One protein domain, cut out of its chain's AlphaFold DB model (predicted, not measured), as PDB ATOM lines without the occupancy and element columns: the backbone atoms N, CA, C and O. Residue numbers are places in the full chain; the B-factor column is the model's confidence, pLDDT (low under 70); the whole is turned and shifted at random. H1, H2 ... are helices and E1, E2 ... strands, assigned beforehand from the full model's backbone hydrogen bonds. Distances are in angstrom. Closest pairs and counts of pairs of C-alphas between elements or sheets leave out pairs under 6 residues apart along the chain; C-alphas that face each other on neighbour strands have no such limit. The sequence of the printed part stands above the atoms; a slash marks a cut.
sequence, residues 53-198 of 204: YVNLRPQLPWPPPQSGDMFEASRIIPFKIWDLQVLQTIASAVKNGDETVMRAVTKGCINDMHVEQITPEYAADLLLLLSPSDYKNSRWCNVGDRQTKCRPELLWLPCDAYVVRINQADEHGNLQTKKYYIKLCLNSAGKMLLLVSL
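What this domain is: This is residues 53 to 198 of the 204 residues of an uncharacterized protein of Janthinobacterium sp. 13 (UniProt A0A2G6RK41). A strongly twisted sheet of five strands has H3 and H5 packed on one face, with H4 beside E5 at the sheet's level. The long hairpin of E3 and E4 reaches to one end of the longest axis, while H1, H2, H6 and the loops near them gather at the other. The 146 printed residues run H1 H2 H3 E1 H4 H5 E2 H6 E3 E4 E5, and the mixed sheet has the order E1 E5 E4 E3 E2. The class is mixed, helices and strands; the whole is compact, with a radius of gyration of the C-alphas of 15.8 A, and elongated, spanning 49 by 31 by 31 A.

How they stand to each other: H1, residues 53 to 56, only grazes the sheet; its closest C-alphas with E3, residues 156 to 169, are those of Tyr 53 and Pro 158, 7.5 A apart. H2, residues 72 to 75, is on the sheet at a height of 7.5 A; its closest C-alphas with E2, residues 135 to 142, are those of Arg 75 and Trp 140, 4.9 A apart. H3, residues 84 to 95, touches H5, residues 120 to 128, closest at the C-alphas of Ala 91 and Ala 124, 4.5 A apart; they run opposite ways at a shallow tilt of 34 degrees, only just short of steep. H3 and H5 on the same face of the sheet make two layers, helices over one face. E1, residues 102 to 104, is an edge strand parallel to E5, residues 192 to 197, with N 103 and O 192 3.0 A apart, within hydrogen-bond range. H4, residues 107 to 115, is at the sheet's level; its closest C-alphas with E5 are those of Cys 109 and Leu 195, 5.4 A apart. H6, residues 152 to 155, only grazes the sheet. E2 and E3 are antiparallel, with N 139 and O 159 2.9 A apart. E3, E4, residues 175 to 186, and E5 form a meander, each strand the antiparallel neighbour of the one before; N 162 and O 182 are 2.8 A apart, as are N 195 and O 183. In H3, H4 and H5 every O i to N i+4 pair is within hydrogen-bond range; H1, H2 and H6 are too short for one.

Where its parts are: H1 begins at C-alpha 53, (99.251, 94.735, 192.760). H3 is 16.5 A long, H4 12.2 A and H5 12.4 A. E2 measures 19.7 A and bends by 55 degrees at residue 138; E3 measures 37.2 A and bends by 56 degrees at residue 159. E4 measures 34.1 A. E5, 15.5 A long, ends at C-alpha 197, (114.088, 105.755, 179.481).

The domain as a whole: The C-alphas farthest apart, of Pro 58 and His 172, are 51.2 A apart. The printed part has no cut. The link from H1 to H2, 15 residues, is long. pLDDT is under 70 at residues 67 to 71, 145 to 150 and 198.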
ATOM      1  N   TYR A  53      97.937  94.578 192.139       89.50
ATOM      2  CA  TYR A  53      99.251  94.735 192.760       89.50
ATOM      3  C   TYR A  53      99.167  94.743 194.286       89.50
ATOM      4  O   TYR A  53     100.029  94.159 194.931       89.50
ATOM      5  N   VAL A  54      98.107  95.315 194.865       89.25
ATOM      6  CA  VAL A  54      97.872  95.263 196.321       89.25
ATOM      7  C   VAL A  54      97.576  93.832 196.775       89.25
ATOM      8  O   VAL A  54      98.023  93.424 197.838       89.25
ATOM      9  N   ASN A  55      96.915  93.019 195.943       88.19
ATOM     10  CA  ASN A  55      96.744  91.590 196.242       88.19
ATOM     11  C   ASN A  55      98.089  90.834 196.260       88.19
ATOM     12  O   ASN A  55      98.269  89.929 197.068       88.19
ATOM     13  N   LEU A  56      99.041  91.204 195.392       87.19
ATOM     14  CA  LEU A  56     100.391  90.612 195.358       87.19
ATOM     15  C   LEU A  56     101.311  91.156 196.464       87.19
ATOM     16  O   LEU A  56     102.266  90.492 196.880       87.19
ATOM     17  N   ARG A  57     101.067  92.401 196.881       90.50
ATOM     18  CA  ARG A  57     101.874  93.175 197.825       90.50
ATOM     19  C   ARG A  57     100.956  94.007 198.735       90.50
ATOM     20  O   ARG A  57     100.797  95.208 198.500       90.50
ATOM     21  N   PRO A  58     100.373  93.399 199.786       91.50
ATOM     22  CA  PRO A  58      99.434  94.079 200.686       91.50
ATOM     23  C   PRO A  58     100.017  95.294 201.416       91.50
ATOM     24  O   PRO A  58      99.272  96.143 201.889       91.50
ATOM     25  N   GLN A  59     101.344  95.391 201.498       91.38
ATOM     26  CA  GLN A  59     102.053  96.514 202.104       91.38
ATOM     27  C   GLN A  59     102.104  97.775 201.227       91.38
ATOM     28  O   GLN A  59     102.586  98.808 201.690       91.38
ATOM     29  N   LEU A  60     101.700  97.698 199.951       91.69
ATOM     30  CA  LEU A  60     101.737  98.851 199.051       91.69
ATOM     31  C   LEU A  60     100.844  99.983 199.581       91.69
ATOM     32  O   LEU A  60      99.695  99.723 199.942       91.69
ATOM     33  N   PRO A  61     101.331 101.239 199.587       89.94
ATOM     34  CA  PRO A  61     100.508 102.369 199.997       89.94
ATOM     35  C   PRO A  61      99.324 102.521 199.036       89.94
ATOM     36  O   PRO A  61      99.514 102.602 197.823       89.94
ATOM     37  N   TRP A  62      98.107 102.537 199.580       84.62
ATOM     38  CA  TRP A  62      96.860 102.634 198.822       84.62
ATOM     39  C   TRP A  62      95.927 103.691 199.440       84.62
ATOM     40  O   TRP A  62      95.818 103.721 200.668       84.62
ATOM     41  N   PRO A  63      95.208 104.510 198.641       85.81
ATOM     42  CA  PRO A  63      95.177 104.551 197.173       85.81
ATOM     43  C   PRO A  63      96.487 105.062 196.549       85.81
ATOM     44  O   PRO A  63      97.285 105.694 197.241       85.81
ATOM     45  N   PRO A  64      96.742 104.782 195.256       84.44
ATOM     46  CA  PRO A  64      97.825 105.433 194.547       84.44
ATOM     47  C   PRO A  64      97.457 106.918 194.364       84.44
ATOM     48  O   PRO A  64      96.292 107.287 194.554       84.44
ATOM     49  N   PRO A  65      98.415 107.770 193.972       83.25
ATOM     50  CA  PRO A  65      98.156 109.184 193.713       83.25
ATOM     51  C   PRO A  65      96.978 109.384 192.765       83.25
ATOM     52  O   PRO A  65      96.804 108.630 191.803       83.25
ATOM     53  N   GLN A  66      96.171 110.412 193.000       78.62
ATOM     54  CA  GLN A  66      95.134 110.774 192.043       78.62
ATOM     55  C   GLN A  66      95.777 111.490 190.852       78.62
ATOM     56  O   GLN A  66      96.824 112.117 190.965       78.62
ATOM     57  N   SER A  67      95.164 111.416 189.671       62.84
ATOM     58  CA  SER A  67      95.692 112.048 188.449       62.84
ATOM     59  C   SER A  67      95.830 113.581 188.533       62.84
ATOM     60  O   SER A  67      96.467 114.166 187.663       62.84
ATOM     61  N   GLY A  68      95.265 114.218 189.570       57.59
ATOM     62  CA  GLY A  68      95.453 115.638 189.903       57.59
ATOM     63  C   GLY A  68      96.503 115.915 190.988       57.59
ATOM     64  O   GLY A  68      96.864 117.075 191.187       57.59
ATOM     65  N   ASP A  69      97.026 114.883 191.660       59.06
ATOM     66  CA  ASP A  69      98.103 115.020 192.639       59.06
ATOM     67  C   ASP A  69      99.424 115.225 191.894       59.06
ATOM     68  O   ASP A  69     100.183 114.296 191.620       59.06
ATOM     69  N   MET A  70      99.706 116.479 191.538       55.09
ATOM     70  CA  MET A  70     100.966 116.858 190.886       55.09
ATOM     71  C   MET A  70     102.178 116.782 191.830       55.09
ATOM     72  O   MET A  70     103.308 117.023 191.409       55.09
ATOM     73  N   PHE A  71     101.971 116.467 193.111       69.31
ATOM     74  CA  PHE A  71     103.045 116.415 194.095       69.31
ATOM     75  C   PHE A  71     103.805 115.092 193.998       69.31
ATOM     76  O   PHE A  71     103.299 114.043 194.395       69.31
ATOM     77  N   GLU A  72     105.061 115.152 193.551       73.38
ATOM     78  CA  GLU A  72     105.966 113.996 193.450       73.38
ATOM     79  C   GLU A  72     106.078 113.180 194.746       73.38
ATOM     80  O   GLU A  72     106.206 111.957 194.698       73.38
ATOM     81  N   ALA A  73     105.944 113.830 195.906       83.38
ATOM     82  CA  ALA A  73     105.968 113.169 197.207       83.38
ATOM     83  C   ALA A  73     104.862 112.109 197.369       83.38
ATOM     84  O   ALA A  73     105.103 111.065 197.972       83.38
ATOM     85  N   SER A  74     103.679 112.331 196.784       85.56
ATOM     86  CA  SER A  74     102.559 111.376 196.849       85.56
ATOM     87  C   SER A  74     102.870 110.056 196.136       85.56
ATOM     88  O   SER A  74     102.318 109.009 196.466       85.56
ATOM     89  N   ARG A  75     103.793 110.084 195.168       89.06
ATOM     90  CA  ARG A  75     104.142 108.934 194.329       89.06
ATOM     91  C   ARG A  75     105.158 108.010 194.984       89.06
ATOM     92  O   ARG A  75     105.444 106.961 194.412       89.06
ATOM     93  N   ILE A  76     105.738 108.390 196.119       91.75
ATOM     94  CA  ILE A  76     106.817 107.642 196.764       91.75
ATOM     95  C   ILE A  76     106.278 106.346 197.371       91.75
ATOM     96  O   ILE A  76     105.277 106.337 198.082       91.75
ATOM     97  N   ILE A  77     106.989 105.248 197.122       94.69
ATOM     98  CA  ILE A  77     106.803 103.980 197.826       94.69
ATOM     99  C   ILE A  77     108.056 103.789 198.695       94.69
ATOM    100  O   ILE A  77     109.163 103.762 198.155       94.69
ATOM    101  N   PRO A  78     107.931 103.707 200.034       94.25
ATOM    102  CA  PRO A  78     109.072 103.853 200.946       94.25
ATOM    103  C   PRO A  78     109.987 102.621 201.013       94.25
ATOM    104  O   PRO A  78     110.955 102.605 201.768       94.25
ATOM    105  N   PHE A  79     109.690 101.580 200.240       95.25
ATOM    106  CA  PHE A  79     110.439 100.332 200.209       95.25
ATOM    107  C   PHE A  79     110.507  99.782 198.785       95.25
ATOM    108  O   PHE A  79     109.627 100.030 197.960       95.25
ATOM    109  N   LYS A  80     111.541  98.979 198.535       96.38
ATOM    110  CA  LYS A  80     111.720  98.219 197.298       96.38
ATOM    111  C   LYS A  80     110.632  97.149 197.153       96.38
ATOM    112  O   LYS A  80     110.340  96.439 198.116       96.38
ATOM    113  N   ILE A  81     110.050  97.012 195.962       95.56
ATOM    114  CA  ILE A  81     108.852  96.180 195.742       95.56
ATOM    115  C   ILE A  81     109.208  94.801 195.171       95.56
ATOM    116  O   ILE A  81     108.608  93.778 195.542       95.56
ATOM    117  N   TRP A  82     110.167  94.774 194.244       94.31
ATOM    118  CA  TRP A  82     110.488  93.618 193.415       94.31
ATOM    119  C   TRP A  82     111.887  93.096 193.725       94.31
ATOM    120  O   TRP A  82     112.858  93.845 193.808       94.31
ATOM    121  N   ASP A  83     112.002  91.780 193.882       95.38
ATOM    122  CA  ASP A  83     113.296  91.136 194.078       95.38
ATOM    123  C   ASP A  83     114.124  91.219 192.784       95.38
ATOM    124  O   ASP A  83     113.644  90.864 191.705       95.38
ATOM    125  N   LEU A  84     115.377  91.673 192.889       95.56
ATOM    126  CA  LEU A  84     116.260  91.810 191.729       95.56
ATOM    127  C   LEU A  84     116.544  90.459 191.057       95.56
ATOM    128  O   LEU A  84     116.589  90.393 189.832       95.56
ATOM    129  N   GLN A  85     116.669  89.381 191.829       96.44
ATOM    130  CA  GLN A  85     116.908  88.041 191.300       96.44
ATOM    131  C   GLN A  85     115.730  87.556 190.445       96.44
ATOM    132  O   GLN A  85     115.927  86.917 189.408       96.44
ATOM    133  N   VAL A  86     114.498  87.903 190.829       94.81
ATOM    134  CA  VAL A  86     113.300  87.602 190.026       94.81
ATOM    135  C   VAL A  86     113.334  88.378 188.708       94.81
ATOM    136  O   VAL A  86     113.096  87.797 187.648       94.81
ATOM    137  N   LEU A  87     113.695  89.664 188.750       94.75
ATOM    138  CA  LEU A  87     113.833  90.494 187.549       94.75
ATOM    139  C   LEU A  87     114.906  89.937 186.594       94.75
ATOM    140  O   LEU A  87     114.661  89.816 185.395       94.75
ATOM    141  N   GLN A  88     116.057  89.517 187.124       96.12
ATOM    142  CA  GLN A  88     117.139  88.899 186.347       96.12
ATOM    143  C   GLN A  88     116.759  87.524 185.779       96.12
ATOM    144  O   GLN A  88     117.186  87.162 184.682       96.12
ATOM    145  N   THR A  89     115.912  86.770 186.481       96.12
ATOM    146  CA  THR A  89     115.384  85.492 185.978       96.12
ATOM    147  C   THR A  89     114.493  85.708 184.754       96.12
ATOM    148  O   THR A  89     114.630  84.996 183.760       96.12
ATOM    149  N   ILE A  90     113.630  86.728 184.780       94.50
ATOM    150  CA  ILE A  90     112.798  87.103 183.625       94.50
ATOM    151  C   ILE A  90     113.672  87.605 182.468       94.50
ATOM    152  O   ILE A  90     113.459  87.200 181.328       94.50
ATOM    153  N   ALA A  91     114.687  88.427 182.749       95.00
ATOM    154  CA  ALA A  91     115.638  88.878 181.731       95.00
ATOM    155  C   ALA A  91     116.368  87.694 181.066       95.00
ATOM    156  O   ALA A  91     116.487  87.640 179.844       95.00
ATOM    157  N   SER A  92     116.768  86.692 181.852       96.25
ATOM    158  CA  SER A  92     117.371  85.462 181.327       96.25
ATOM    159  C   SER A  92     116.414  84.688 180.411       96.25
ATOM    160  O   SER A  92     116.852  84.118 179.417       96.25
ATOM    161  N   ALA A  93     115.110  84.665 180.706       94.31
ATOM    162  CA  ALA A  93     114.117  84.028 179.836       94.31
ATOM    163  C   ALA A  93     113.995  84.740 178.477       94.31
ATOM    164  O   ALA A  93     113.977  84.067 177.448       94.31
ATOM    165  N   VAL A  94     114.025  86.079 178.460       94.19
ATOM    166  CA  VAL A  94     114.069  86.863 177.210       94.19
ATOM    167  C   VAL A  94     115.320  86.534 176.397       94.19
ATOM    168  O   VAL A  94     115.215  86.261 175.207       94.19
ATOM    169  N   LYS A  95     116.497  86.448 177.035       93.00
ATOM    170  CA  LYS A  95     117.744  86.043 176.354       93.00
ATOM    171  C   LYS A  95     117.687  84.639 175.749       93.00
ATOM    172  O   LYS A  95     118.427  84.357 174.813       93.00
ATOM    173  N   ASN A  96     116.810  83.782 176.266       93.56
ATOM    174  CA  ASN A  96     116.564  82.439 175.748       93.56
ATOM    175  C   ASN A  96     115.393  82.381 174.743       93.56
ATOM    176  O   ASN A  96     114.956  81.287 174.392       93.56
ATOM    177  N   GLY A  97     114.892  83.531 174.278       91.56
ATOM    178  CA  GLY A  97     113.891  83.640 173.214       91.56
ATOM    179  C   GLY A  97     112.437  83.769 173.677       91.56
ATOM    180  O   GLY A  97     111.546  83.834 172.832       91.56
ATOM    181  N   ASP A  98     112.154  83.827 174.984       92.50
ATOM    182  CA  ASP A  98     110.799  84.127 175.468       92.50
ATOM    183  C   ASP A  98     110.605  85.639 175.624       92.50
ATOM    184  O   ASP A  98     110.599  86.187 176.721       92.50
ATOM    185  N   GLU A  99     110.426  86.347 174.515       86.94
ATOM    186  CA  GLU A  99     110.145  87.789 174.545       86.94
ATOM    187  C   GLU A  99     108.776  88.108 175.182       86.94
ATOM    188  O   GLU A  99     108.514  89.233 175.609       86.94
ATOM    189  N   THR A 100     107.881  87.119 175.319       88.38
ATOM    190  CA  THR A 100     106.502  87.344 175.782       88.38
ATOM    191  C   THR A 100     106.395  87.676 177.271       88.38
ATOM    192  O   THR A 100     105.311  88.071 177.738       88.38
ATOM    193  N   VAL A 101     107.479  87.496 178.031       89.88
ATOM    194  CA  VAL A 101     107.543  87.802 179.466       89.88
ATOM    195  C   VAL A 101     107.950  89.245 179.763       89.88
ATOM    196  O   VAL A 101     107.866  89.648 180.922       89.88
ATOM    197  N   MET A 102     108.318  90.042 178.753       91.81
ATOM    198  CA  MET A 102     108.738  91.437 178.914       91.81
ATOM    199  C   MET A 102     108.018  92.348 177.917       91.81
ATOM    200  O   MET A 102     107.930  92.050 176.732       91.81
ATOM    201  N   ARG A 103     107.464  93.474 178.383       91.00
ATOM    202  CA  ARG A 103     106.736  94.400 177.499       91.00
ATOM    203  C   ARG A 103     106.861  95.853 177.932       91.00
ATOM    204  O   ARG A 103     106.538  96.179 179.071       91.00
ATOM    205  N   ALA A 104     107.187  96.734 176.989       89.69
ATOM    206  CA  ALA A 104     107.105  98.180 177.166       89.69
ATOM    207  C   ALA A 104     105.644  98.665 177.261       89.69
ATOM    208  O   ALA A 104     104.808  98.321 176.419       89.69
ATOM    209  N   VAL A 105     105.305  99.456 178.287       86.56
ATOM    210  CA  VAL A 105     103.888  99.775 178.586       86.56
ATOM    211  C   VAL A 105     103.437 101.200 178.274       86.56
ATOM    212  O   VAL A 105     102.255 101.387 177.978       86.56
ATOM    213  N   THR A 106     104.331 102.190 178.260       83.94
ATOM    214  CA  THR A 106     103.976 103.581 177.921       83.94
ATOM    215  C   THR A 106     104.377 103.937 176.499       83.94
ATOM    216  O   THR A 106     105.342 103.404 175.961       83.94
ATOM    217  N   LYS A 107     103.649 104.886 175.890       83.25
ATOM    218  CA  LYS A 107     104.025 105.452 174.585       83.25
ATOM    219  C   LYS A 107     105.434 106.058 174.622       83.25
ATOM    220  O   LYS A 107     106.196 105.819 173.699       83.25
ATOM    221  N   GLY A 108     105.774 106.769 175.704       83.12
ATOM    222  CA  GLY A 108     107.104 107.352 175.906       83.12
ATOM    223  C   GLY A 108     108.208 106.297 175.933       83.12
ATOM    224  O   GLY A 108     109.126 106.379 175.139       83.12
ATOM    225  N   CYS A 109     108.063 105.242 176.744       85.19
ATOM    226  CA  CYS A 109     109.048 104.155 176.781       85.19
ATOM    227  C   CYS A 109     109.201 103.461 175.421       85.19
ATOM    228  O   CYS A 109     110.316 103.178 175.005       85.19
ATOM    229  N   ILE A 110     108.096 103.206 174.715       88.06
ATOM    230  CA  ILE A 110     108.149 102.591 173.381       88.06
ATOM    231  C   ILE A 110     108.895 103.498 172.395       88.06
ATOM    232  O   ILE A 110     109.696 103.007 171.607       88.06
ATOM    233  N   ASN A 111     108.650 104.809 172.449       87.56
ATOM    234  CA  ASN A 111     109.345 105.776 171.610       87.56
ATOM    235  C   ASN A 111     110.839 105.856 171.951       87.56
ATOM    236  O   ASN A 111     111.655 105.774 171.043       87.56
ATOM    237  N   ASP A 112     111.193 105.944 173.235       86.62
ATOM    238  CA  ASP A 112     112.586 105.958 173.698       86.62
ATOM    239  C   ASP A 112     113.316 104.690 173.239       86.62
ATOM    240  O   ASP A 112     114.399 104.768 172.669       86.62
ATOM    241  N   MET A 113     112.694 103.516 173.411       88.31
ATOM    242  CA  MET A 113     113.267 102.255 172.938       88.31
ATOM    243  C   MET A 113     113.462 102.241 171.420       88.31
ATOM    244  O   MET A 113     114.468 101.726 170.947       88.31
ATOM    245  N   HIS A 114     112.531 102.816 170.657       89.31
ATOM    246  CA  HIS A 114     112.642 102.887 169.203       89.31
ATOM    247  C   HIS A 114     113.758 103.833 168.742       89.31
ATOM    248  O   HIS A 114     114.611 103.422 167.957       89.31
ATOM    249  N   VAL A 115     113.770 105.072 169.247       87.75
ATOM    250  CA  VAL A 115     114.775 106.095 168.904       87.75
ATOM    251  C   VAL A 115     116.181 105.594 169.222       87.75
ATOM    252  O   VAL A 115     117.117 105.840 168.466       87.75
ATOM    253  N   GLU A 116     116.319 104.839 170.310       85.12
ATOM    254  CA  GLU A 116     117.621 104.409 170.827       85.12
ATOM    255  C   GLU A 116     117.949 102.960 170.503       85.12
ATOM    256  O   GLU A 116     118.921 102.410 171.021       85.12
ATOM    257  N   GLN A 117     117.139 102.356 169.628       89.25
ATOM    258  CA  GLN A 117     117.331 101.008 169.105       89.25
ATOM    259  C   GLN A 117     117.503  99.963 170.223       89.25
ATOM    260  O   GLN A 117     118.242  98.988 170.094       89.25
ATOM    261  N   ILE A 118     116.799 100.163 171.340       89.25
ATOM    262  CA  ILE A 118     116.781  99.254 172.485       89.25
ATOM    263  C   ILE A 118     115.793  98.136 172.165       89.25
ATOM    264  O   ILE A 118     114.577  98.313 172.268       89.25
ATOM    265  N   THR A 119     116.315  96.970 171.805       91.19
ATOM    266  CA  THR A 119     115.507  95.756 171.654       91.19
ATOM    267  C   THR A 119     115.164  95.150 173.025       91.19
ATOM    268  O   THR A 119     115.808  95.490 174.027       91.19
ATOM    269  N   PRO A 120     114.164  94.251 173.121       90.12
ATOM    270  CA  PRO A 120     113.902  93.501 174.351       90.12
ATOM    271  C   PRO A 120     115.133  92.741 174.865       90.12
ATOM    272  O   PRO A 120     115.381  92.719 176.070       90.12
ATOM    273  N   GLU A 121     115.945  92.180 173.969       92.19
ATOM    274  CA  GLU A 121     117.168  91.442 174.308       92.19
ATOM    275  C   GLU A 121     118.224  92.377 174.888       92.19
ATOM    276  O   GLU A 121     118.841  92.048 175.900       92.19
ATOM    277  N   TYR A 122     118.400  93.558 174.285       92.31
ATOM    278  CA  TYR A 122     119.318  94.560 174.812       92.31
ATOM    279  C   TYR A 122     118.847  95.062 176.182       92.31
ATOM    280  O   TYR A 122     119.639  95.147 177.117       92.31
ATOM    281  N   ALA A 123     117.545  95.314 176.357       92.31
ATOM    282  CA  ALA A 123     116.985  95.652 177.665       92.31
ATOM    283  C   ALA A 123     117.208  94.532 178.700       92.31
ATOM    284  O   ALA A 123     117.521  94.823 179.857       92.31
ATOM    285  N   ALA A 124     117.100  93.265 178.295       93.69
ATOM    286  CA  ALA A 124     117.423  92.127 179.147       93.69
ATOM    287  C   ALA A 124     118.910  92.101 179.536       93.69
ATOM    288  O   ALA A 124     119.214  91.877 180.707       93.69
ATOM    289  N   ASP A 125     119.826  92.410 178.613       94.44
ATOM    290  CA  ASP A 125     121.255  92.546 178.926       94.44
ATOM    291  C   ASP A 125     121.493  93.639 179.980       94.44
ATOM    292  O   ASP A 125     122.191  93.399 180.968       94.44
ATOM    293  N   LEU A 126     120.838  94.800 179.850       94.00
ATOM    294  CA  LEU A 126     120.910  95.863 180.863       94.00
ATOM    295  C   LEU A 126     120.439  95.378 182.244       94.00
ATOM    296  O   LEU A 126     121.054  95.707 183.259       94.00
ATOM    297  N   LEU A 127     119.359  94.593 182.295       94.38
ATOM    298  CA  LEU A 127     118.816  94.052 183.544       94.38
ATOM    299  C   LEU A 127     119.740  93.023 184.197       94.38
ATOM    300  O   LEU A 127     119.837  92.976 185.424       94.38
ATOM    301  N   LEU A 128     120.429  92.209 183.400       96.00
ATOM    302  CA  LEU A 128     121.398  91.236 183.903       96.00
ATOM    303  C   LEU A 128     122.644  91.908 184.494       96.00
ATOM    304  O   LEU A 128     123.273  91.341 185.385       96.00
ATOM    305  N   LEU A 129     122.962  93.134 184.065       95.88
ATOM    306  CA  LEU A 129     124.058  93.931 184.624       95.88
ATOM    307  C   LEU A 129     123.725  94.590 185.969       95.88
ATOM    308  O   LEU A 129     124.640  95.052 186.654       95.88
ATOM    309  N   LEU A 130     122.447  94.649 186.354       95.81
ATOM    310  CA  LEU A 130     122.029  95.315 187.583       95.81
ATOM    311  C   LEU A 130     122.586  94.645 188.840       95.81
ATOM    312  O   LEU A 130     122.627  93.422 188.986       95.81
ATOM    313  N   SER A 131     122.915  95.483 189.812       96.88
ATOM    314  CA  SER A 131     123.276  95.115 191.172       96.88
ATOM    315  C   SER A 131     122.342  95.794 192.184       96.88
ATOM    316  O   SER A 131     121.642  96.754 191.847       96.88
ATOM    317  N   PRO A 132     122.320  95.348 193.454       96.75
ATOM    318  CA  PRO A 132     121.528  96.016 194.486       96.75
ATOM    319  C   PRO A 132     121.848  97.510 194.652       96.75
ATOM    320  O   PRO A 132     120.944  98.276 194.968       96.75
ATOM    321  N   SER A 133     123.092  97.937 194.399       96.81
ATOM    322  CA  SER A 133     123.503  99.348 194.474       96.81
ATOM    323  C   SER A 133     122.988 100.220 193.328       96.81
ATOM    324  O   SER A 133     123.042 101.441 193.432       96.81
ATOM    325  N   ASP A 134     122.481  99.620 192.249       96.38
ATOM    326  CA  ASP A 134     121.909 100.364 191.122       96.38
ATOM    327  C   ASP A 134     120.449 100.764 191.367       96.38
ATOM    328  O   ASP A 134     119.869 101.505 190.573       96.38
ATOM    329  N   TYR A 135     119.841 100.277 192.455       97.12
ATOM    330  CA  TYR A 135     118.501 100.671 192.874       97.12
ATOM    331  C   TYR A 135     118.466 102.159 193.244       97.12
ATOM    332  O   TYR A 135     119.255 102.629 194.063       97.12
ATOM    333  N   LYS A 136     117.519 102.896 192.654       95.69
ATOM    334  CA  LYS A 136     117.321 104.329 192.892       95.69
ATOM    335  C   LYS A 136     116.184 104.585 193.873       95.69
ATOM    336  O   LYS A 136     116.395 105.232 194.892       95.69
ATOM    337  N   ASN A 137     114.973 104.135 193.549       95.75
ATOM    338  CA  ASN A 137     113.779 104.311 194.378       95.75
ATOM    339  C   ASN A 137     112.603 103.472 193.858       95.75
ATOM    340  O   ASN A 137     112.667 102.912 192.765       95.75
ATOM    341  N   SER A 138     111.514 103.445 194.625       95.75
ATOM    342  CA  SER A 138     110.232 102.886 194.208       95.75
ATOM    343  C   SER A 138     109.180 103.987 194.157       95.75
ATOM    344  O   SER A 138     109.075 104.808 195.073       95.75
ATOM    345  N   ARG A 139     108.412 104.040 193.066       93.94
ATOM    346  CA  ARG A 139     107.360 105.046 192.872       93.94
ATOM    347  C   ARG A 139     106.164 104.494 192.107       93.94
ATOM    348  O   ARG A 139     106.299 103.638 191.232       93.94
ATOM    349  N   TRP A 140     105.002 105.077 192.367       91.88
ATOM    350  CA  TRP A 140     103.830 104.942 191.514       91.88
ATOM    351  C   TRP A 140     104.072 105.634 190.161       91.88
ATOM    352  O   TRP A 140     104.368 106.833 190.067       91.88
ATOM    353  N   CYS A 141     103.954 104.863 189.082       87.94
ATOM    354  CA  CYS A 141     104.098 105.319 187.704       87.94
ATOM    355  C   CYS A 141     102.753 105.245 186.986       87.94
ATOM    356  O   CYS A 141     102.196 104.163 186.820       87.94
ATOM    357  N   ASN A 142     102.246 106.392 186.542       86.12
ATOM    358  CA  ASN A 142     101.044 106.449 185.725       86.12
ATOM    359  C   ASN A 142     101.387 106.007 184.295       86.12
ATOM    360  O   ASN A 142     102.294 106.571 183.678       86.12
ATOM    361  N   VAL A 143     100.695 104.996 183.766       81.31
ATOM    362  CA  VAL A 143     100.914 104.523 182.386       81.31
ATOM    363  C   VAL A 143     100.066 105.240 181.335       81.31
ATOM    364  O   VAL A 143     100.142 104.912 180.149       81.31
ATOM    365  N   GLY A 144      99.337 106.272 181.755       70.75
ATOM    366  CA  GLY A 144      98.537 107.133 180.905       70.75
ATOM    367  C   GLY A 144      97.298 106.447 180.343       70.75
ATOM    368  O   GLY A 144      97.088 105.240 180.478       70.75
ATOM    369  N   ASP A 145      96.480 107.262 179.686       58.31
ATOM    370  CA  ASP A 145      95.161 106.928 179.152       58.31
ATOM    371  C   ASP A 145      95.249 106.023 177.909       58.31
ATOM    372  O   ASP A 145      94.970 106.412 176.775       58.31
ATOM    373  N   ARG A 146      95.736 104.791 178.092       54.75
ATOM    374  CA  ARG A 146      95.654 103.760 177.049       54.75
ATOM    375  C   ARG A 146      94.280 103.100 176.992       54.75
ATOM    376  O   ARG A 146      94.046 102.361 176.041       54.75
ATOM    377  N   GLN A 147      93.381 103.349 177.949       49.97
ATOM    378  CA  GLN A 147      92.045 102.755 177.976       49.97
ATOM    379  C   GLN A 147      91.065 103.645 178.754       49.97
ATOM    380  O   GLN A 147      91.022 103.603 179.981       49.97
ATOM    381  N   THR A 148      90.181 104.334 178.032       53.28
ATOM    382  CA  THR A 148      89.072 105.171 178.536       53.28
ATOM    383  C   THR A 148      87.990 104.407 179.328       53.28
ATOM    384  O   THR A 148      86.883 104.900 179.524       53.28
ATOM    385  N   LYS A 149      88.273 103.178 179.784       62.78
ATOM    386  CA  LYS A 149      87.342 102.307 180.527       62.78
ATOM    387  C   LYS A 149      87.929 101.708 181.809       62.78
ATOM    388  O   LYS A 149      87.216 100.998 182.517       62.78
ATOM    389  N   CYS A 150      89.202 101.953 182.119       66.06
ATOM    390  CA  CYS A 150      89.797 101.484 183.368       66.06
ATOM    391  C   CYS A 150      89.596 102.512 184.480       66.06
ATOM    392  O   CYS A 150      89.618 103.717 184.239       66.06
ATOM    393  N   ARG A 151      89.429 102.031 185.716       74.50
ATOM    394  CA  ARG A 151      89.419 102.912 186.887       74.50
ATOM    395  C   ARG A 151      90.769 103.647 186.988       74.50
ATOM    396  O   ARG A 151      91.793 102.986 186.791       74.50
ATOM    397  N   PRO A 152      90.803 104.959 187.290       77.81
ATOM    398  CA  PRO A 152      92.041 105.745 187.326       77.81
ATOM    399  C   PRO A 152      93.144 105.143 188.205       77.81
ATOM    400  O   PRO A 152      94.320 105.186 187.853       77.81
ATOM    401  N   GLU A 153      92.781 104.500 189.311       78.06
ATOM    402  CA  GLU A 153      93.710 103.879 190.258       78.06
ATOM    403  C   GLU A 153      94.403 102.629 189.685       78.06
ATOM    404  O   GLU A 153      95.435 102.193 190.194       78.06
ATOM    405  N   LEU A 154      93.857 102.039 188.615       80.38
ATOM    406  CA  LEU A 154      94.458 100.907 187.900       80.38
ATOM    407  C   LEU A 154      95.482 101.345 186.845       80.38
ATOM    408  O   LEU A 154      96.206 100.503 186.315       80.38
ATOM    409  N   LEU A 155      95.563 102.646 186.549       84.56
ATOM    410  CA  LEU A 155      96.571 103.216 185.649       84.56
ATOM    411  C   LEU A 155      97.914 103.454 186.348       84.56
ATOM    412  O   LEU A 155      98.884 103.845 185.699       84.56
ATOM    413  N   TRP A 156      97.988 103.216 187.657       87.88
ATOM    414  CA  TRP A 156      99.199 103.378 188.444       87.88
ATOM    415  C   TRP A 156      99.878 102.036 188.687       87.88
ATOM    416  O   TRP A 156      99.305 101.106 189.257       87.88
ATOM    417  N   LEU A 157     101.131 101.953 188.252       90.12
ATOM    418  CA  LEU A 157     101.993 100.797 188.438       90.12
ATOM    419  C   LEU A 157     102.989 101.058 189.573       90.12
ATOM    420  O   LEU A 157     103.636 102.109 189.563       90.12
ATOM    421  N   PRO A 158     103.162 100.126 190.524       93.75
ATOM    422  CA  PRO A 158     104.194 100.240 191.541       93.75
ATOM    423  C   PRO A 158     105.526  99.793 190.927       93.75
ATOM    424  O   PRO A 158     105.749  98.607 190.666       93.75
ATOM    425  N   CYS A 159     106.397 100.756 190.632       94.19
ATOM    426  CA  CYS A 159     107.641 100.504 189.914       94.19
ATOM    427  C   CYS A 159     108.865 100.655 190.812       94.19
ATOM    428  O   CYS A 159     108.956 101.633 191.551       94.19
ATOM    429  N   ASP A 160     109.836  99.758 190.649       96.00
ATOM    430  CA  ASP A 160     111.209  99.975 191.113       96.00
ATOM    431  C   ASP A 160     112.019 100.611 189.981       96.00
ATOM    432  O   ASP A 160     111.924 100.178 188.829       96.00
ATOM    433  N   ALA A 161     112.812 101.627 190.303       95.19
ATOM    434  CA  ALA A 161     113.703 102.316 189.383       95.19
ATOM    435  C   ALA A 161     115.164 101.949 189.661       95.19
ATOM    436  O   ALA A 161     115.606 101.939 190.811       95.19
ATOM    437  N   TYR A 162     115.920 101.728 188.592       95.56
ATOM    438  CA  TYR A 162     117.344 101.426 188.611       95.56
ATOM    439  C   TYR A 162     118.109 102.330 187.642       95.56
ATOM    440  O   TYR A 162     117.534 102.838 186.673       95.56
ATOM    441  N   VAL A 163     119.406 102.515 187.891       95.25
ATOM    442  CA  VAL A 163     120.311 103.266 187.009       95.25
ATOM    443  C   VAL A 163     121.480 102.389 186.592       95.25
ATOM    444  O   VAL A 163     122.350 102.096 187.405       95.25
ATOM    445  N   VAL A 164     121.540 102.032 185.311       93.12
ATOM    446  CA  VAL A 164     122.679 101.306 184.729       93.12
ATOM    447  C   VAL A 164     123.621 102.305 184.071       93.12
ATOM    448  O   VAL A 164     123.177 103.220 183.377       93.12
ATOM    449  N   ARG A 165     124.928 102.137 184.279       92.50
ATOM    450  CA  ARG A 165     125.977 102.914 183.604       92.50
ATOM    451  C   ARG A 165     126.770 101.981 182.704       92.50
ATOM    452  O   ARG A 165     127.281 100.973 183.184       92.50
ATOM    453  N   ILE A 166     126.873 102.320 181.426       90.62
ATOM    454  CA  ILE A 166     127.597 101.527 180.435       90.62
ATOM    455  C   ILE A 166     128.621 102.408 179.750       90.62
ATOM    456  O   ILE A 166     128.280 103.491 179.285       90.62
ATOM    457  N   ASN A 167     129.856 101.927 179.650       89.44
ATOM    458  CA  ASN A 167     130.845 102.558 178.793       89.44
ATOM    459  C   ASN A 167     130.681 102.015 177.375       89.44
ATOM    460  O   ASN A 167     130.760 100.805 177.149       89.44
ATOM    461  N   GLN A 168     130.434 102.918 176.437       86.12
ATOM    462  CA  GLN A 168     130.308 102.623 175.016       86.12
ATOM    463  C   GLN A 168     131.288 103.502 174.253       86.12
ATOM    464  O   GLN A 168     131.430 104.682 174.565       86.12
ATOM    465  N   ALA A 169     131.981 102.927 173.274       87.06
ATOM    466  CA  ALA A 169     132.756 103.724 172.337       87.06
ATOM    467  C   ALA A 169     131.800 104.497 171.417       87.06
ATOM    468  O   ALA A 169     130.829 103.921 170.917       87.06
ATOM    469  N   ASP A 170     132.067 105.783 171.214       84.75
ATOM    470  CA  ASP A 170     131.404 106.573 170.182       84.75
ATOM    471  C   ASP A 170     131.955 106.248 168.782       84.75
ATOM    472  O   ASP A 170     132.832 105.397 168.607       84.75
ATOM    473  N   GLU A 171     131.436 106.934 167.764       85.81
ATOM    474  CA  GLU A 171     131.867 106.775 166.369       85.81
ATOM    475  C   GLU A 171     133.345 107.134 166.122       85.81
ATOM    476  O   GLU A 171     133.916 106.745 165.104       85.81
ATOM    477  N   HIS A 172     133.983 107.827 167.067       91.06
ATOM    478  CA  HIS A 172     135.393 108.203 167.032       91.06
ATOM    479  C   HIS A 172     136.272 107.309 167.924       91.06
ATOM    480  O   HIS A 172     137.478 107.536 168.017       91.06
ATOM    481  N   GLY A 173     135.696 106.289 168.569       90.50
ATOM    482  CA  GLY A 173     136.405 105.380 169.469       90.50
ATOM    483  C   GLY A 173     136.624 105.928 170.883       90.50
ATOM    484  O   GLY A 173     137.282 105.263 171.687       90.50
ATOM    485  N   ASN A 174     136.075 107.099 171.227       90.38
ATOM    486  CA  ASN A 174     136.157 107.610 172.592       90.38
ATOM    487  C   ASN A 174     135.152 106.878 173.479       90.38
ATOM    488  O   ASN A 174     133.981 106.734 173.131       90.38
ATOM    489  N   LEU A 175     135.591 106.448 174.661       90.50
ATOM    490  CA  LEU A 175     134.698 105.839 175.640       90.50
ATOM    491  C   LEU A 175     133.806 106.907 176.280       90.50
ATOM    492  O   LEU A 175     134.284 107.785 176.997       90.50
ATOM    493  N   GLN A 176     132.500 106.783 176.068       89.00
ATOM    494  CA  GLN A 176     131.473 107.583 176.719       89.00
ATOM    495  C   GLN A 176     130.667 106.725 177.697       89.00
ATOM    496  O   GLN A 176     130.247 105.611 177.382       89.00
ATOM    497  N   THR A 177     130.419 107.246 178.901       89.81
ATOM    498  CA  THR A 177     129.534 106.586 179.869       89.81
ATOM    499  C   THR A 177     128.086 106.987 179.611       89.81
ATOM    500  O   THR A 177     127.659 108.093 179.951       89.81
ATOM    501  N   LYS A 178     127.301 106.056 179.079       88.62
ATOM    502  CA  LYS A 178     125.859 106.199 178.893       88.62
ATOM    503  C   LYS A 178     125.110 105.733 180.141       88.62
ATOM    504  O   LYS A 178     125.446 104.709 180.740       88.62
ATOM    505  N   LYS A 179     124.094 106.495 180.555       91.00
ATOM    506  CA  LYS A 179     123.221 106.162 181.691       91.00
ATOM    507  C   LYS A 179     121.852 105.723 181.183       91.00
ATOM    508  O   LYS A 179     121.252 106.422 180.377       91.00
ATOM    509  N   TYR A 180     121.352 104.612 181.706       90.75
ATOM    510  CA  TYR A 180     120.011 104.106 181.429       90.75
ATOM    511  C   TYR A 180     119.186 104.110 182.712       90.75
ATOM    512  O   TYR A 180     119.620 103.567 183.730       90.75
ATOM    513  N   TYR A 181     117.989 104.691 182.654       91.38
ATOM    514  CA  TYR A 181     117.026 104.683 183.749       91.38
ATOM    515  C   TYR A 181     115.957 103.634 183.460       91.38
ATOM    516  O   TYR A 181     115.157 103.769 182.534       91.38
ATOM    517  N   ILE A 182     115.939 102.571 184.258       92.44
ATOM    518  CA  ILE A 182     115.069 101.416 184.027       92.44
ATOM    519  C   ILE A 182     114.045 101.347 185.151       92.44
ATOM    520  O   ILE A 182     114.403 101.176 186.312       92.44
ATOM    521  N   LYS A 183     112.764 101.483 184.812       93.19
ATOM    522  CA  LYS A 183     111.631 101.327 185.729       93.19
ATOM    523  C   LYS A 183     110.903 100.019 185.419       93.19
ATOM    524  O   LYS A 183     110.666  99.692 184.256       93.19
ATOM    525  N   LEU A 184     110.570  99.254 186.455       93.69
ATOM    526  CA  LEU A 184     110.097  97.872 186.319       93.69
ATOM    527  C   LEU A 184     108.913  97.605 187.234       93.69
ATOM    528  O   LEU A 184     108.918  98.012 188.394       93.69
ATOM    529  N   CYS A 185     107.919  96.885 186.724       93.69
ATOM    530  CA  CYS A 185     106.788  96.375 187.492       93.69
ATOM    531  C   CYS A 185     106.474  94.937 187.060       93.69
ATOM    532  O   CYS A 185     106.624  94.610 185.885       93.69
ATOM    533  N   LEU A 186     106.037  94.074 187.979       92.50
ATOM    534  CA  LEU A 186     105.545  92.735 187.644       92.50
ATOM    535  C   LEU A 186     104.024  92.706 187.728       92.50
ATOM    536  O   LEU A 186     103.451  93.091 188.745       92.50
ATOM    537  N   ASN A 187     103.364  92.219 186.678       88.94
ATOM    538  CA  ASN A 187     101.921  91.992 186.719       88.94
ATOM    539  C   ASN A 187     101.566  90.712 187.501       88.94
ATOM    540  O   ASN A 187     102.434  89.930 187.885       88.94
ATOM    541  N   SER A 188     100.270  90.462 187.703       85.94
ATOM    542  CA  SER A 188      99.777  89.259 188.397       85.94
ATOM    543  C   SER A 188     100.098  87.938 187.700       85.94
ATOM    544  O   SER A 188     100.041  86.893 188.339       85.94
ATOM    545  N   ALA A 189     100.464  87.967 186.418       86.31
ATOM    546  CA  ALA A 189     100.941  86.800 185.683       86.31
ATOM    547  C   ALA A 189     102.465  86.599 185.802       86.31
ATOM    548  O   ALA A 189     103.013  85.729 185.131       86.31
ATOM    549  N   GLY A 190     103.163  87.417 186.598       85.75
ATOM    550  CA  GLY A 190     104.620  87.374 186.738       85.75
ATOM    551  C   GLY A 190     105.383  87.912 185.526       85.75
ATOM    552  O   GLY A 190     106.600  87.764 185.462       85.75
ATOM    553  N   LYS A 191     104.697  88.543 184.562       89.44
ATOM    554  CA  LYS A 191     105.339  89.185 183.410       89.44
ATOM    555  C   LYS A 191     105.846  90.568 183.794       89.44
ATOM    556  O   LYS A 191     105.184  91.306 184.529       89.44
ATOM    557  N   MET A 192     106.989  90.931 183.232       89.19
ATOM    558  CA  MET A 192     107.632  92.215 183.443       89.19
ATOM    559  C   MET A 192     107.044  93.284 182.524       89.19
ATOM    560  O   MET A 192     107.071  93.199 181.296       89.19
ATOM    561  N   LEU A 193     106.517  94.325 183.154       84.19
ATOM    562  CA  LEU A 193     106.140  95.579 182.534       84.19
ATOM    563  C   LEU A 193     107.346  96.513 182.620       84.19
ATOM    564  O   LEU A 193     107.755  96.930 183.706       84.19
ATOM    565  N   LEU A 194     107.921  96.793 181.459       78.25
ATOM    566  CA  LEU A 194     109.157  97.535 181.302       78.25
ATOM    567  C   LEU A 194     108.870  99.004 180.978       78.25
ATOM    568  O   LEU A 194     107.995  99.337 180.175       78.25
ATOM    569  N   LEU A 195     109.639  99.878 181.615       75.12
ATOM    570  CA  LEU A 195     109.699 101.309 181.365       75.12
ATOM    571  C   LEU A 195     111.179 101.716 181.298       75.12
ATOM    572  O   LEU A 195     111.749 102.148 182.296       75.12
ATOM    573  N   VAL A 196     111.819 101.545 180.141       72.06
ATOM    574  CA  VAL A 196     113.168 102.084 179.888       72.06
ATOM    575  C   VAL A 196     113.046 103.526 179.418       72.06
ATOM    576  O   VAL A 196     112.233 103.819 178.543       72.06
ATOM    577  N   SER A 197     113.861 104.406 179.991       72.00
ATOM    578  CA  SER A 197     114.088 105.755 179.481       72.00
ATOM    579  C   SER A 197     115.570 106.115 179.592       72.00
ATOM    580  O   SER A 197     116.283 105.632 180.478       72.00
ATOM    581  N   LEU A 198     116.050 106.957 178.680       61.88
ATOM    582  CA  LEU A 198     117.425 107.479 178.697       61.88
ATOM    583  C   LEU A 198     117.540 108.851 179.334       61.88
ATOM    584  O   LEU A 198     118.637 109.311 179.649       61.88
TER     585      LEU A 198